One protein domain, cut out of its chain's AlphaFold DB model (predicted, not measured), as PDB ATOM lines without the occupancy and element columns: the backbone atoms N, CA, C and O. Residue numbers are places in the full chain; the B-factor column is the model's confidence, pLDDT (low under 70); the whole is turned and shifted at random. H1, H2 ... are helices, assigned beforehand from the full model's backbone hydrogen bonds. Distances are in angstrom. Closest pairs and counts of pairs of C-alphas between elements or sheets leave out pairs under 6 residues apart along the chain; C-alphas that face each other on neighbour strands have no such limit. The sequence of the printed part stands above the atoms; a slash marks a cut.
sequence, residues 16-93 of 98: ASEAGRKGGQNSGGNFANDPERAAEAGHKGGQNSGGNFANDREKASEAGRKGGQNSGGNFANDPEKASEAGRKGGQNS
ATOM      1  N   ALA A  16     -47.598 -38.984 -19.067       87.00
ATOM      2  CA  ALA A  16     -47.177 -38.142 -20.189       87.00
ATOM      3  C   ALA A  16     -48.138 -36.964 -20.415       87.00
ATOM      4  O   ALA A  16     -47.715 -35.817 -20.562       87.00
ATOM      5  N   SER A  17     -49.440 -37.250 -20.392       87.88
ATOM      6  CA  SER A  17     -50.493 -36.251 -20.580       87.88
ATOM      7  C   SER A  17     -50.531 -35.254 -19.423       87.88
ATOM      8  O   SER A  17     -50.658 -34.050 -19.644       87.88
ATOM      9  N   GLU A  18     -50.370 -35.727 -18.186       85.94
ATOM     10  CA  GLU A  18     -50.340 -34.873 -17.002       85.94
ATOM     11  C   GLU A  18     -49.109 -33.959 -16.989       85.94
ATOM     12  O   GLU A  18     -49.241 -32.764 -16.716       85.94
ATOM     13  N   ALA A  19     -47.931 -34.485 -17.338       85.31
ATOM     14  CA  ALA A  19     -46.706 -33.699 -17.462       85.31
ATOM     15  C   ALA A  19     -46.821 -32.643 -18.570       85.31
ATOM     16  O   ALA A  19     -46.479 -31.483 -18.344       85.31
ATOM     17  N   GLY A  20     -47.373 -33.008 -19.734       84.50
ATOM     18  CA  GLY A  20     -47.646 -32.068 -20.822       84.50
ATOM     19  C   GLY A  20     -48.626 -30.967 -20.407       84.50
ATOM     20  O   GLY A  20     -48.370 -29.787 -20.646       84.50
ATOM     21  N   ARG A  21     -49.708 -31.329 -19.705       84.31
ATOM     22  CA  ARG A  21     -50.692 -30.371 -19.182       84.31
ATOM     23  C   ARG A  21     -50.076 -29.425 -18.153       84.31
ATOM     24  O   ARG A  21     -50.225 -28.215 -18.297       84.31
ATOM     25  N   LYS A  22     -49.365 -29.948 -17.147       82.94
ATOM     26  CA  LYS A  22     -48.680 -29.141 -16.120       82.94
ATOM     27  C   LYS A  22     -47.610 -28.241 -16.736       82.94
ATOM     28  O   LYS A  22     -47.522 -27.071 -16.379       82.94
ATOM     29  N   GLY A  23     -46.839 -28.758 -17.694       81.06
ATOM     30  CA  GLY A  23     -45.853 -27.984 -18.445       81.06
ATOM     31  C   GLY A  23     -46.500 -26.844 -19.230       81.06
ATOM     32  O   GLY A  23     -46.019 -25.717 -19.162       81.06
ATOM     33  N   GLY A  24     -47.630 -27.102 -19.896       79.12
ATOM     34  CA  GLY A  24     -48.407 -26.084 -20.603       79.12
ATOM     35  C   GLY A  24     -48.994 -25.025 -19.669       79.12
ATOM     36  O   GLY A  24     -48.903 -23.841 -19.965       79.12
ATOM     37  N   GLN A  25     -49.534 -25.429 -18.516       73.38
ATOM     38  CA  GLN A  25     -50.090 -24.517 -17.508       73.38
ATOM     39  C   GLN A  25     -49.013 -23.626 -16.872       73.38
ATOM     40  O   GLN A  25     -49.188 -22.411 -16.817       73.38
ATOM     41  N   ASN A  26     -47.873 -24.197 -16.462       71.44
ATOM     42  CA  ASN A  26     -46.750 -23.426 -15.911       71.44
ATOM     43  C   ASN A  26     -46.083 -22.537 -16.962       71.44
ATOM     44  O   ASN A  26     -45.603 -21.453 -16.647       71.44
ATOM     45  N   SER A  27     -46.091 -22.969 -18.222       69.31
ATOM     46  CA  SER A  27     -45.621 -22.169 -19.349       69.31
ATOM     47  C   SER A  27     -46.700 -21.219 -19.864       69.31
ATOM     48  O   SER A  27     -46.607 -20.849 -21.025       69.31
ATOM     49  N   GLY A  28     -47.694 -20.839 -19.045       70.12
ATOM     50  CA  GLY A  28     -48.719 -19.809 -19.287       70.12
ATOM     51  C   GLY A  28     -49.759 -20.110 -20.377       70.12
ATOM     52  O   GLY A  28     -50.330 -19.189 -20.949       70.12
ATOM     53  N   GLY A  29     -49.978 -21.379 -20.715       71.31
ATOM     54  CA  GLY A  29     -50.973 -21.794 -21.705       71.31
ATOM     55  C   GLY A  29     -50.541 -21.599 -23.164       71.31
ATOM     56  O   GLY A  29     -49.379 -21.330 -23.471       71.31
ATOM     57  N   ASN A  30     -51.491 -21.787 -24.082       70.50
ATOM     58  CA  ASN A  30     -51.295 -21.611 -25.520       70.50
ATOM     59  C   ASN A  30     -51.547 -20.154 -25.945       70.50
ATOM     60  O   ASN A  30     -52.471 -19.505 -25.467       70.50
ATOM     61  N   PHE A  31     -50.790 -19.664 -26.929       78.75
ATOM     62  CA  PHE A  31     -50.935 -18.303 -27.472       78.75
ATOM     63  C   PHE A  31     -52.322 -17.996 -28.066       78.75
ATOM     64  O   PHE A  31     -52.673 -16.835 -28.236       78.75
ATOM     65  N   ALA A  32     -53.120 -19.022 -28.380       76.00
ATOM     66  CA  ALA A  32     -54.455 -18.854 -28.951       76.00
ATOM     67  C   ALA A  32     -55.465 -18.225 -27.976       76.00
ATOM     68  O   ALA A  32     -56.407 -17.582 -28.422       76.00
ATOM     69  N   ASN A  33     -55.273 -18.410 -26.665       78.88
ATOM     70  CA  ASN A  33     -56.188 -17.908 -25.636       78.88
ATOM     71  C   ASN A  33     -55.621 -16.703 -24.863       78.88
ATOM     72  O   ASN A  33     -56.283 -16.203 -23.959       78.88
ATOM     73  N   ASP A  34     -54.413 -16.247 -25.208       81.25
ATOM     74  CA  ASP A  34     -53.731 -15.131 -24.549       81.25
ATOM     75  C   ASP A  34     -53.017 -14.249 -25.598       81.25
ATOM     76  O   ASP A  34     -51.833 -14.444 -25.904       81.25
ATOM     77  N   PRO A  35     -53.757 -13.305 -26.216       81.75
ATOM     78  CA  PRO A  35     -53.237 -12.447 -27.278       81.75
ATOM     79  C   PRO A  35     -52.139 -11.493 -26.810       81.75
ATOM     80  O   PRO A  35     -51.225 -11.196 -27.578       81.75
ATOM     81  N   GLU A  36     -52.206 -11.021 -25.563       83.69
ATOM     82  CA  GLU A  36     -51.194 -10.127 -24.989       83.69
ATOM     83  C   GLU A  36     -49.853 -10.847 -24.891       83.69
ATOM     84  O   GLU A  36     -48.821 -10.339 -25.331       83.69
ATOM     85  N   ARG A  37     -49.880 -12.094 -24.425       83.44
ATOM     86  CA  ARG A  37     -48.699 -12.946 -24.355       83.44
ATOM     87  C   ARG A  37     -48.158 -13.345 -25.721       83.44
ATOM     88  O   ARG A  37     -46.942 -13.433 -25.902       83.44
ATOM     89  N   ALA A  38     -49.039 -13.576 -26.693       84.19
ATOM     90  CA  ALA A  38     -48.640 -13.794 -28.081       84.19
ATOM     91  C   ALA A  38     -47.930 -12.559 -28.657       84.19
ATOM     92  O   ALA A  38     -46.876 -12.689 -29.286       84.19
ATOM     93  N   ALA A  39     -48.465 -11.364 -28.394       82.94
ATOM     94  CA  ALA A  39     -47.868 -10.101 -28.805       82.94
ATOM     95  C   ALA A  39     -46.516  -9.859 -28.119       82.94
ATOM     96  O   ALA A  39     -45.552  -9.495 -28.790       82.94
ATOM     97  N   GLU A  40     -46.400 -10.128 -26.817       84.38
ATOM     98  CA  GLU A  40     -45.143 -10.009 -26.074       84.38
ATOM     99  C   GLU A  40     -44.074 -10.977 -26.605       84.38
ATOM    100  O   GLU A  40     -42.925 -10.583 -26.825       84.38
ATOM    101  N   ALA A  41     -44.443 -12.236 -26.864       82.81
ATOM    102  CA  ALA A  41     -43.547 -13.228 -27.451       82.81
ATOM    103  C   ALA A  41     -43.107 -12.830 -28.869       82.81
ATOM    104  O   ALA A  41     -41.924 -12.931 -29.197       82.81
ATOM    105  N   GLY A  42     -44.033 -12.322 -29.688       80.31
ATOM    106  CA  GLY A  42     -43.738 -11.787 -31.016       80.31
ATOM    107  C   GLY A  42     -42.807 -10.576 -30.960       80.31
ATOM    108  O   GLY A  42     -41.837 -10.511 -31.712       80.31
ATOM    109  N   HIS A  43     -43.039  -9.659 -30.022       81.12
ATOM    110  CA  HIS A  43     -42.201  -8.484 -29.809       81.12
ATOM    111  C   HIS A  43     -40.784  -8.878 -29.379       81.12
ATOM    112  O   HIS A  43     -39.816  -8.470 -30.018       81.12
ATOM    113  N   LYS A  44     -40.644  -9.745 -28.366       80.75
ATOM    114  CA  LYS A  44     -39.344 -10.277 -27.925       80.75
ATOM    115  C   LYS A  44     -38.624 -11.029 -29.047       80.75
ATOM    116  O   LYS A  44     -37.424 -10.842 -29.234       80.75
ATOM    117  N   GLY A  45     -39.348 -11.835 -29.824       76.38
ATOM    118  CA  GLY A  45     -38.813 -12.524 -31.000       76.38
ATOM    119  C   GLY A  45     -38.319 -11.553 -32.078       76.38
ATOM    120  O   GLY A  45     -37.218 -11.722 -32.600       76.38
ATOM    121  N   GLY A  46     -39.082 -10.496 -32.361       71.31
ATOM    122  CA  GLY A  46     -38.707  -9.445 -33.309       71.31
ATOM    123  C   GLY A  46     -37.496  -8.627 -32.851       71.31
ATOM    124  O   GLY A  46     -36.604  -8.343 -33.652       71.31
ATOM    125  N   GLN A  47     -37.414  -8.315 -31.556       70.38
ATOM    126  CA  GLN A  47     -36.257  -7.650 -30.954       70.38
ATOM    127  C   GLN A  47     -34.991  -8.512 -31.070       70.38
ATOM    128  O   GLN A  47     -33.958  -8.022 -31.525       70.38
ATOM    129  N   ASN A  48     -35.076  -9.807 -30.744       66.56
ATOM    130  CA  ASN A  48     -33.934 -10.727 -30.826       66.56
ATOM    131  C   ASN A  48     -33.532 -11.081 -32.266       66.56
ATOM    132  O   ASN A  48     -32.387 -11.454 -32.509       66.56
ATOM    133  N   SER A  49     -34.437 -10.934 -33.239       63.38
ATOM    134  CA  SER A  49     -34.122 -11.129 -34.659       63.38
ATOM    135  C   SER A  49     -33.271  -9.987 -35.249       63.38
ATOM    136  O   SER A  49     -32.844 -10.062 -36.404       63.38
ATOM    137  N   GLY A  50     -32.950  -8.956 -34.457       60.34
ATOM    138  CA  GLY A  50     -32.044  -7.863 -34.812       60.34
ATOM    139  C   GLY A  50     -32.663  -6.800 -35.718       60.34
ATOM    140  O   GLY A  50     -31.981  -6.297 -36.606       60.34
ATOM    141  N   GLY A  51     -33.931  -6.455 -35.471       63.16
ATOM    142  CA  GLY A  51     -34.619  -5.323 -36.097       63.16
ATOM    143  C   GLY A  51     -35.267  -5.622 -37.452       63.16
ATOM    144  O   GLY A  51     -35.087  -6.688 -38.037       63.16
ATOM    145  N   ASN A  52     -36.057  -4.656 -37.940       60.91
ATOM    146  CA  ASN A  52     -36.712  -4.719 -39.247       60.91
ATOM    147  C   ASN A  52     -35.688  -5.022 -40.348       60.91
ATOM    148  O   ASN A  52     -34.735  -4.264 -40.528       60.91
ATOM    149  N   PHE A  53     -35.960  -6.053 -41.155       64.94
ATOM    150  CA  PHE A  53     -35.194  -6.409 -42.360       64.94
ATOM    151  C   PHE A  53     -34.958  -5.216 -43.309       64.94
ATOM    152  O   PHE A  53     -34.014  -5.213 -44.088       64.94
ATOM    153  N   ALA A  54     -35.784  -4.169 -43.222       62.47
ATOM    154  CA  ALA A  54     -35.605  -2.926 -43.966       62.47
ATOM    155  C   ALA A  54     -34.268  -2.206 -43.684       62.47
ATOM    156  O   ALA A  54     -33.754  -1.534 -44.574       62.47
ATOM    157  N   ASN A  55     -33.699  -2.353 -42.481       62.88
ATOM    158  CA  ASN A  55     -32.474  -1.656 -42.070       62.88
ATOM    159  C   ASN A  55     -31.199  -2.499 -42.258       62.88
ATOM    160  O   ASN A  55     -30.100  -1.963 -42.162       62.88
ATOM    161  N   ASP A  56     -31.337  -3.797 -42.540       74.12
ATOM    162  CA  ASP A  56     -30.227  -4.734 -42.734       74.12
ATOM    163  C   ASP A  56     -30.477  -5.557 -44.004       74.12
ATOM    164  O   ASP A  56     -31.129  -6.606 -43.998       74.12
ATOM    165  N   ARG A  57     -29.978  -5.028 -45.129       75.44
ATOM    166  CA  ARG A  57     -30.167  -5.612 -46.462       75.44
ATOM    167  C   ARG A  57     -29.569  -7.015 -46.563       75.44
ATOM    168  O   ARG A  57     -30.126  -7.846 -47.284       75.44
ATOM    169  N   GLU A  58     -28.463  -7.285 -45.876       79.44
ATOM    170  CA  GLU A  58     -27.821  -8.600 -45.899       79.44
ATOM    171  C   GLU A  58     -28.700  -9.623 -45.185       79.44
ATOM    172  O   GLU A  58     -29.065 -10.639 -45.784       79.44
ATOM    173  N   LYS A  59     -29.168  -9.301 -43.974       77.44
ATOM    174  CA  LYS A  59     -30.103 -10.153 -43.227       77.44
ATOM    175  C   LYS A  59     -31.429 -10.347 -43.960       77.44
ATOM    176  O   LYS A  59     -31.965 -11.453 -43.976       77.44
ATOM    177  N   ALA A  60     -31.959  -9.304 -44.599       77.38
ATOM    178  CA  ALA A  60     -33.153  -9.405 -45.437       77.38
ATOM    179  C   ALA A  60     -32.952 -10.363 -46.614       77.38
ATOM    180  O   ALA A  60     -33.808 -11.202 -46.891       77.38
ATOM    181  N   SER A  61     -31.805 -10.257 -47.287       79.69
ATOM    182  CA  SER A  61     -31.463 -11.114 -48.423       79.69
ATOM    183  C   SER A  61     -31.277 -12.564 -47.984       79.69
ATOM    184  O   SER A  61     -31.752 -13.477 -48.656       79.69
ATOM    185  N   GLU A  62     -30.647 -12.795 -46.832       80.38
ATOM    186  CA  GLU A  62     -30.472 -14.131 -46.273       80.38
ATOM    187  C   GLU A  62     -31.806 -14.754 -45.840       80.38
ATOM    188  O   GLU A  62     -32.091 -15.902 -46.192       80.38
ATOM    189  N   ALA A  63     -32.653 -13.995 -45.139       77.81
ATOM    190  CA  ALA A  63     -33.984 -14.437 -44.741       77.81
ATOM    191  C   ALA A  63     -34.873 -14.723 -45.961       77.81
ATOM    192  O   ALA A  63     -35.528 -15.765 -46.008       77.81
ATOM    193  N   GLY A  64     -34.836 -13.859 -46.980       76.75
ATOM    194  CA  GLY A  64     -35.527 -14.062 -48.253       76.75
ATOM    195  C   GLY A  64     -35.028 -15.302 -48.995       76.75
ATOM    196  O   GLY A  64     -35.834 -16.119 -49.439       76.75
ATOM    197  N   ARG A  65     -33.708 -15.514 -49.058       78.69
ATOM    198  CA  ARG A  65     -33.107 -16.717 -49.653       78.69
ATOM    199  C   ARG A  65     -33.537 -17.979 -48.913       78.69
ATOM    200  O   ARG A  65     -33.950 -18.938 -49.556       78.69
ATOM    201  N   LYS A  66     -33.477 -17.985 -47.579       76.81
ATOM    202  CA  LYS A  66     -33.861 -19.137 -46.749       76.81
ATOM    203  C   LYS A  66     -35.361 -19.428 -46.835       76.81
ATOM    204  O   LYS A  66     -35.750 -20.585 -46.961       76.81
ATOM    205  N   GLY A  67     -36.200 -18.392 -46.826       73.75
ATOM    206  CA  GLY A  67     -37.645 -18.515 -47.040       73.75
ATOM    207  C   GLY A  67     -37.978 -19.057 -48.431       73.75
ATOM    208  O   GLY A  67     -38.767 -19.991 -48.556       73.75
ATOM    209  N   GLY A  68     -37.306 -18.547 -49.466       72.19
ATOM    210  CA  GLY A  68     -37.427 -19.039 -50.837       72.19
ATOM    211  C   GLY A  68     -36.977 -20.492 -50.980       72.19
ATOM    212  O   GLY A  68     -37.672 -21.286 -51.602       72.19
ATOM    213  N   GLN A  69     -35.871 -20.882 -50.344       67.50
ATOM    214  CA  GLN A  69     -35.407 -22.274 -50.310       67.50
ATOM    215  C   GLN A  69     -36.425 -23.205 -49.638       67.50
ATOM    216  O   GLN A  69     -36.704 -24.275 -50.171       67.50
ATOM    217  N   ASN A  70     -37.025 -22.790 -48.519       61.28
ATOM    218  CA  ASN A  70     -37.978 -23.620 -47.774       61.28
ATOM    219  C   ASN A  70     -39.361 -23.704 -48.451       61.28
ATOM    220  O   ASN A  70     -40.046 -24.715 -48.338       61.28
ATOM    221  N   SER A  71     -39.745 -22.681 -49.224       60.47
ATOM    222  CA  SER A  71     -40.907 -22.720 -50.132       60.47
ATOM    223  C   SER A  71     -40.613 -23.490 -51.439       60.47
ATOM    224  O   SER A  71     -41.476 -23.632 -52.314       60.47
ATOM    225  N   GLY A  72     -39.395 -24.028 -51.561       61.59
ATOM    226  CA  GLY A  72     -38.875 -24.844 -52.652       61.59
ATOM    227  C   GLY A  72     -38.596 -24.083 -53.949       61.59
ATOM    228  O   GLY A  72     -38.911 -24.582 -55.023       61.59
ATOM    229  N   GLY A  73     -37.980 -22.910 -53.823       62.56
ATOM    230  CA  GLY A  73     -37.356 -22.153 -54.904       62.56
ATOM    231  C   GLY A  73     -38.266 -21.147 -55.610       62.56
ATOM    232  O   GLY A  73     -39.479 -21.113 -55.418       62.56
ATOM    233  N   ASN A  74     -37.648 -20.314 -56.453       59.34
ATOM    234  CA  ASN A  74     -38.365 -19.444 -57.383       59.34
ATOM    235  C   ASN A  74     -39.104 -20.300 -58.425       59.34
ATOM    236  O   ASN A  74     -38.507 -21.188 -59.033       59.34
ATOM    237  N   PHE A  75     -40.358 -19.944 -58.712       67.25
ATOM    238  CA  PHE A  75     -41.220 -20.556 -59.735       67.25
ATOM    239  C   PHE A  75     -40.612 -20.609 -61.152       67.25
ATOM    240  O   PHE A  75     -41.108 -21.328 -62.010       67.25
ATOM    241  N   ALA A  76     -39.533 -19.859 -61.399       64.25
ATOM    242  CA  ALA A  76     -38.824 -19.825 -62.676       64.25
ATOM    243  C   ALA A  76     -38.215 -21.181 -63.084       64.25
ATOM    244  O   ALA A  76     -38.095 -21.446 -64.274       64.25
ATOM    245  N   ASN A  77     -37.855 -22.030 -62.115       64.75
ATOM    246  CA  ASN A  77     -37.223 -23.330 -62.375       64.75
ATOM    247  C   ASN A  77     -38.159 -24.524 -62.117       64.75
ATOM    248  O   ASN A  77     -37.738 -25.664 -62.277       64.75
ATOM    249  N   ASP A  78     -39.405 -24.269 -61.704       72.12
ATOM    250  CA  ASP A  78     -40.405 -25.297 -61.395       72.12
ATOM    251  C   ASP A  78     -41.794 -24.845 -61.901       72.12
ATOM    252  O   ASP A  78     -42.584 -24.248 -61.155       72.12
ATOM    253  N   PRO A  79     -42.080 -25.068 -63.201       75.56
ATOM    254  CA  PRO A  79     -43.330 -24.651 -63.838       75.56
ATOM    255  C   PRO A  79     -44.580 -25.313 -63.245       75.56
ATOM    256  O   PRO A  79     -45.664 -24.719 -63.262       75.56
ATOM    257  N   GLU A  80     -44.451 -26.528 -62.707       78.69
ATOM    258  CA  GLU A  80     -45.560 -27.245 -62.074       78.69
ATOM    259  C   GLU A  80     -45.954 -26.560 -60.767       78.69
ATOM    260  O   GLU A  80     -47.125 -26.215 -60.569       78.69
ATOM    261  N   LYS A  81     -44.971 -26.237 -59.920       75.75
ATOM    262  CA  LYS A  81     -45.195 -25.458 -58.699       75.75
ATOM    263  C   LYS A  81     -45.732 -24.056 -58.994       75.75
ATOM    264  O   LYS A  81     -46.597 -23.567 -58.263       75.75
ATOM    265  N   ALA A  82     -45.257 -23.411 -60.061       77.56
ATOM    266  CA  ALA A  82     -45.773 -22.117 -60.516       77.56
ATOM    267  C   ALA A  82     -47.269 -22.192 -60.840       77.56
ATOM    268  O   ALA A  82     -48.064 -21.365 -60.386       77.56
ATOM    269  N   SER A  83     -47.650 -23.231 -61.580       80.12
ATOM    270  CA  SER A  83     -49.030 -23.494 -61.975       80.12
ATOM    271  C   SER A  83     -49.914 -23.806 -60.765       80.12
ATOM    272  O   SER A  83     -51.031 -23.296 -60.663       80.12
ATOM    273  N   GLU A  84     -49.418 -24.590 -59.804       79.81
ATOM    274  CA  GLU A  84     -50.153 -24.902 -58.578       79.81
ATOM    275  C   GLU A  84     -50.371 -23.659 -57.700       79.81
ATOM    276  O   GLU A  84     -51.483 -23.435 -57.209       79.81
ATOM    277  N   ALA A  85     -49.340 -22.827 -57.532       77.88
ATOM    278  CA  ALA A  85     -49.432 -21.576 -56.786       77.88
ATOM    279  C   ALA A  85     -50.387 -20.580 -57.461       77.88
ATOM    280  O   ALA A  85     -51.226 -19.988 -56.782       77.88
ATOM    281  N   GLY A  86     -50.328 -20.452 -58.791       79.31
ATOM    282  CA  GLY A  86     -51.266 -19.641 -59.571       79.31
ATOM    283  C   GLY A  86     -52.711 -20.127 -59.434       79.31
ATOM    284  O   GLY A  86     -53.613 -19.322 -59.208       79.31
ATOM    285  N   ARG A  87     -52.937 -21.447 -59.467       80.88
ATOM    286  CA  ARG A  87     -54.261 -22.042 -59.240       80.88
ATOM    287  C   ARG A  87     -54.784 -21.749 -57.834       80.88
ATOM    288  O   ARG A  87     -55.923 -21.312 -57.706       80.88
ATOM    289  N   LYS A  88     -53.971 -21.945 -56.789       78.56
ATOM    290  CA  LYS A  88     -54.351 -21.642 -55.394       78.56
ATOM    291  C   LYS A  88     -54.625 -20.147 -55.185       78.56
ATOM    292  O   LYS A  88     -55.615 -19.790 -54.551       78.56
ATOM    293  N   GLY A  89     -53.797 -19.272 -55.756       77.56
ATOM    294  CA  GLY A  89     -54.006 -17.821 -55.725       77.56
ATOM    295  C   GLY A  89     -55.284 -17.397 -56.454       77.56
ATOM    296  O   GLY A  89     -56.037 -16.572 -55.945       77.56
ATOM    297  N   GLY A  90     -55.567 -18.022 -57.600       76.75
ATOM    298  CA  GLY A  90     -56.793 -17.818 -58.367       76.75
ATOM    299  C   GLY A  90     -58.045 -18.329 -57.652       76.75
ATOM    300  O   GLY A  90     -59.096 -17.707 -57.721       76.75
ATOM    301  N   GLN A  91     -57.960 -19.437 -56.919       70.12
ATOM    302  CA  GLN A  91     -59.089 -19.957 -56.138       70.12
ATOM    303  C   GLN A  91     -59.520 -18.986 -55.028       70.12
ATOM    304  O   GLN A  91     -60.715 -18.799 -54.816       70.12
ATOM    305  N   ASN A  92     -58.567 -18.296 -54.392       59.47
ATOM    306  CA  ASN A  92     -58.853 -17.303 -53.351       59.47
ATOM    307  C   ASN A  92     -59.414 -15.974 -53.890       59.47
ATOM    308  O   ASN A  92     -59.939 -15.182 -53.112       59.47
ATOM    309  N   SER A  93     -59.329 -15.714 -55.198       61.00
ATOM    310  CA  SER A  93     -59.832 -14.479 -55.816       61.00
ATOM    311  C   SER A  93     -61.257 -14.583 -56.379       61.00
ATOM    312  O   SER A  93     -61.773 -13.598 -56.905       61.00
TER     313      SER A  93
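This is residues 16 to 93 of the 98 residues of an uncharacterized protein of Pseudomonas sp. TUM18999 (UniProt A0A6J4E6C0). Four separate helices are strung along an open arch, with H1 and H4 at its two feet and H2 and H3 making its sides; no helix packs on another. The 78 printed residues hold four named helices, H1 to H4 in that order, and no named strand; the class is all helix. The whole is extended, with a radius of gyration of the C-alphas of 19.0 A and spans of 48 by 34 by 27 A.

Find C-alpha 16 at (-47.177, -38.142, -20.189), where H1, residues 16 to 26, begins. H2 is residues 35 to 48, 19.7 A long; H3 is residues 57 to 70, 19.7 A; H4 is residues 79 to 92, 20.1 A, ending at C-alpha 92 (-58.853, -17.303, -53.351).

Each helix is apart from the other three. In H1, H2, H3 and H4 every O i to N i+4 pair is within hydrogen-bond range.

The C-alphas of Glu 18 and Ala 76, the two farthest apart, are 49.4 A apart. The printed part has no cut, and its three links are short. Look for pLDDT under 70 at residues 27, 48 to 55, 69 to 77 and 92 to 93.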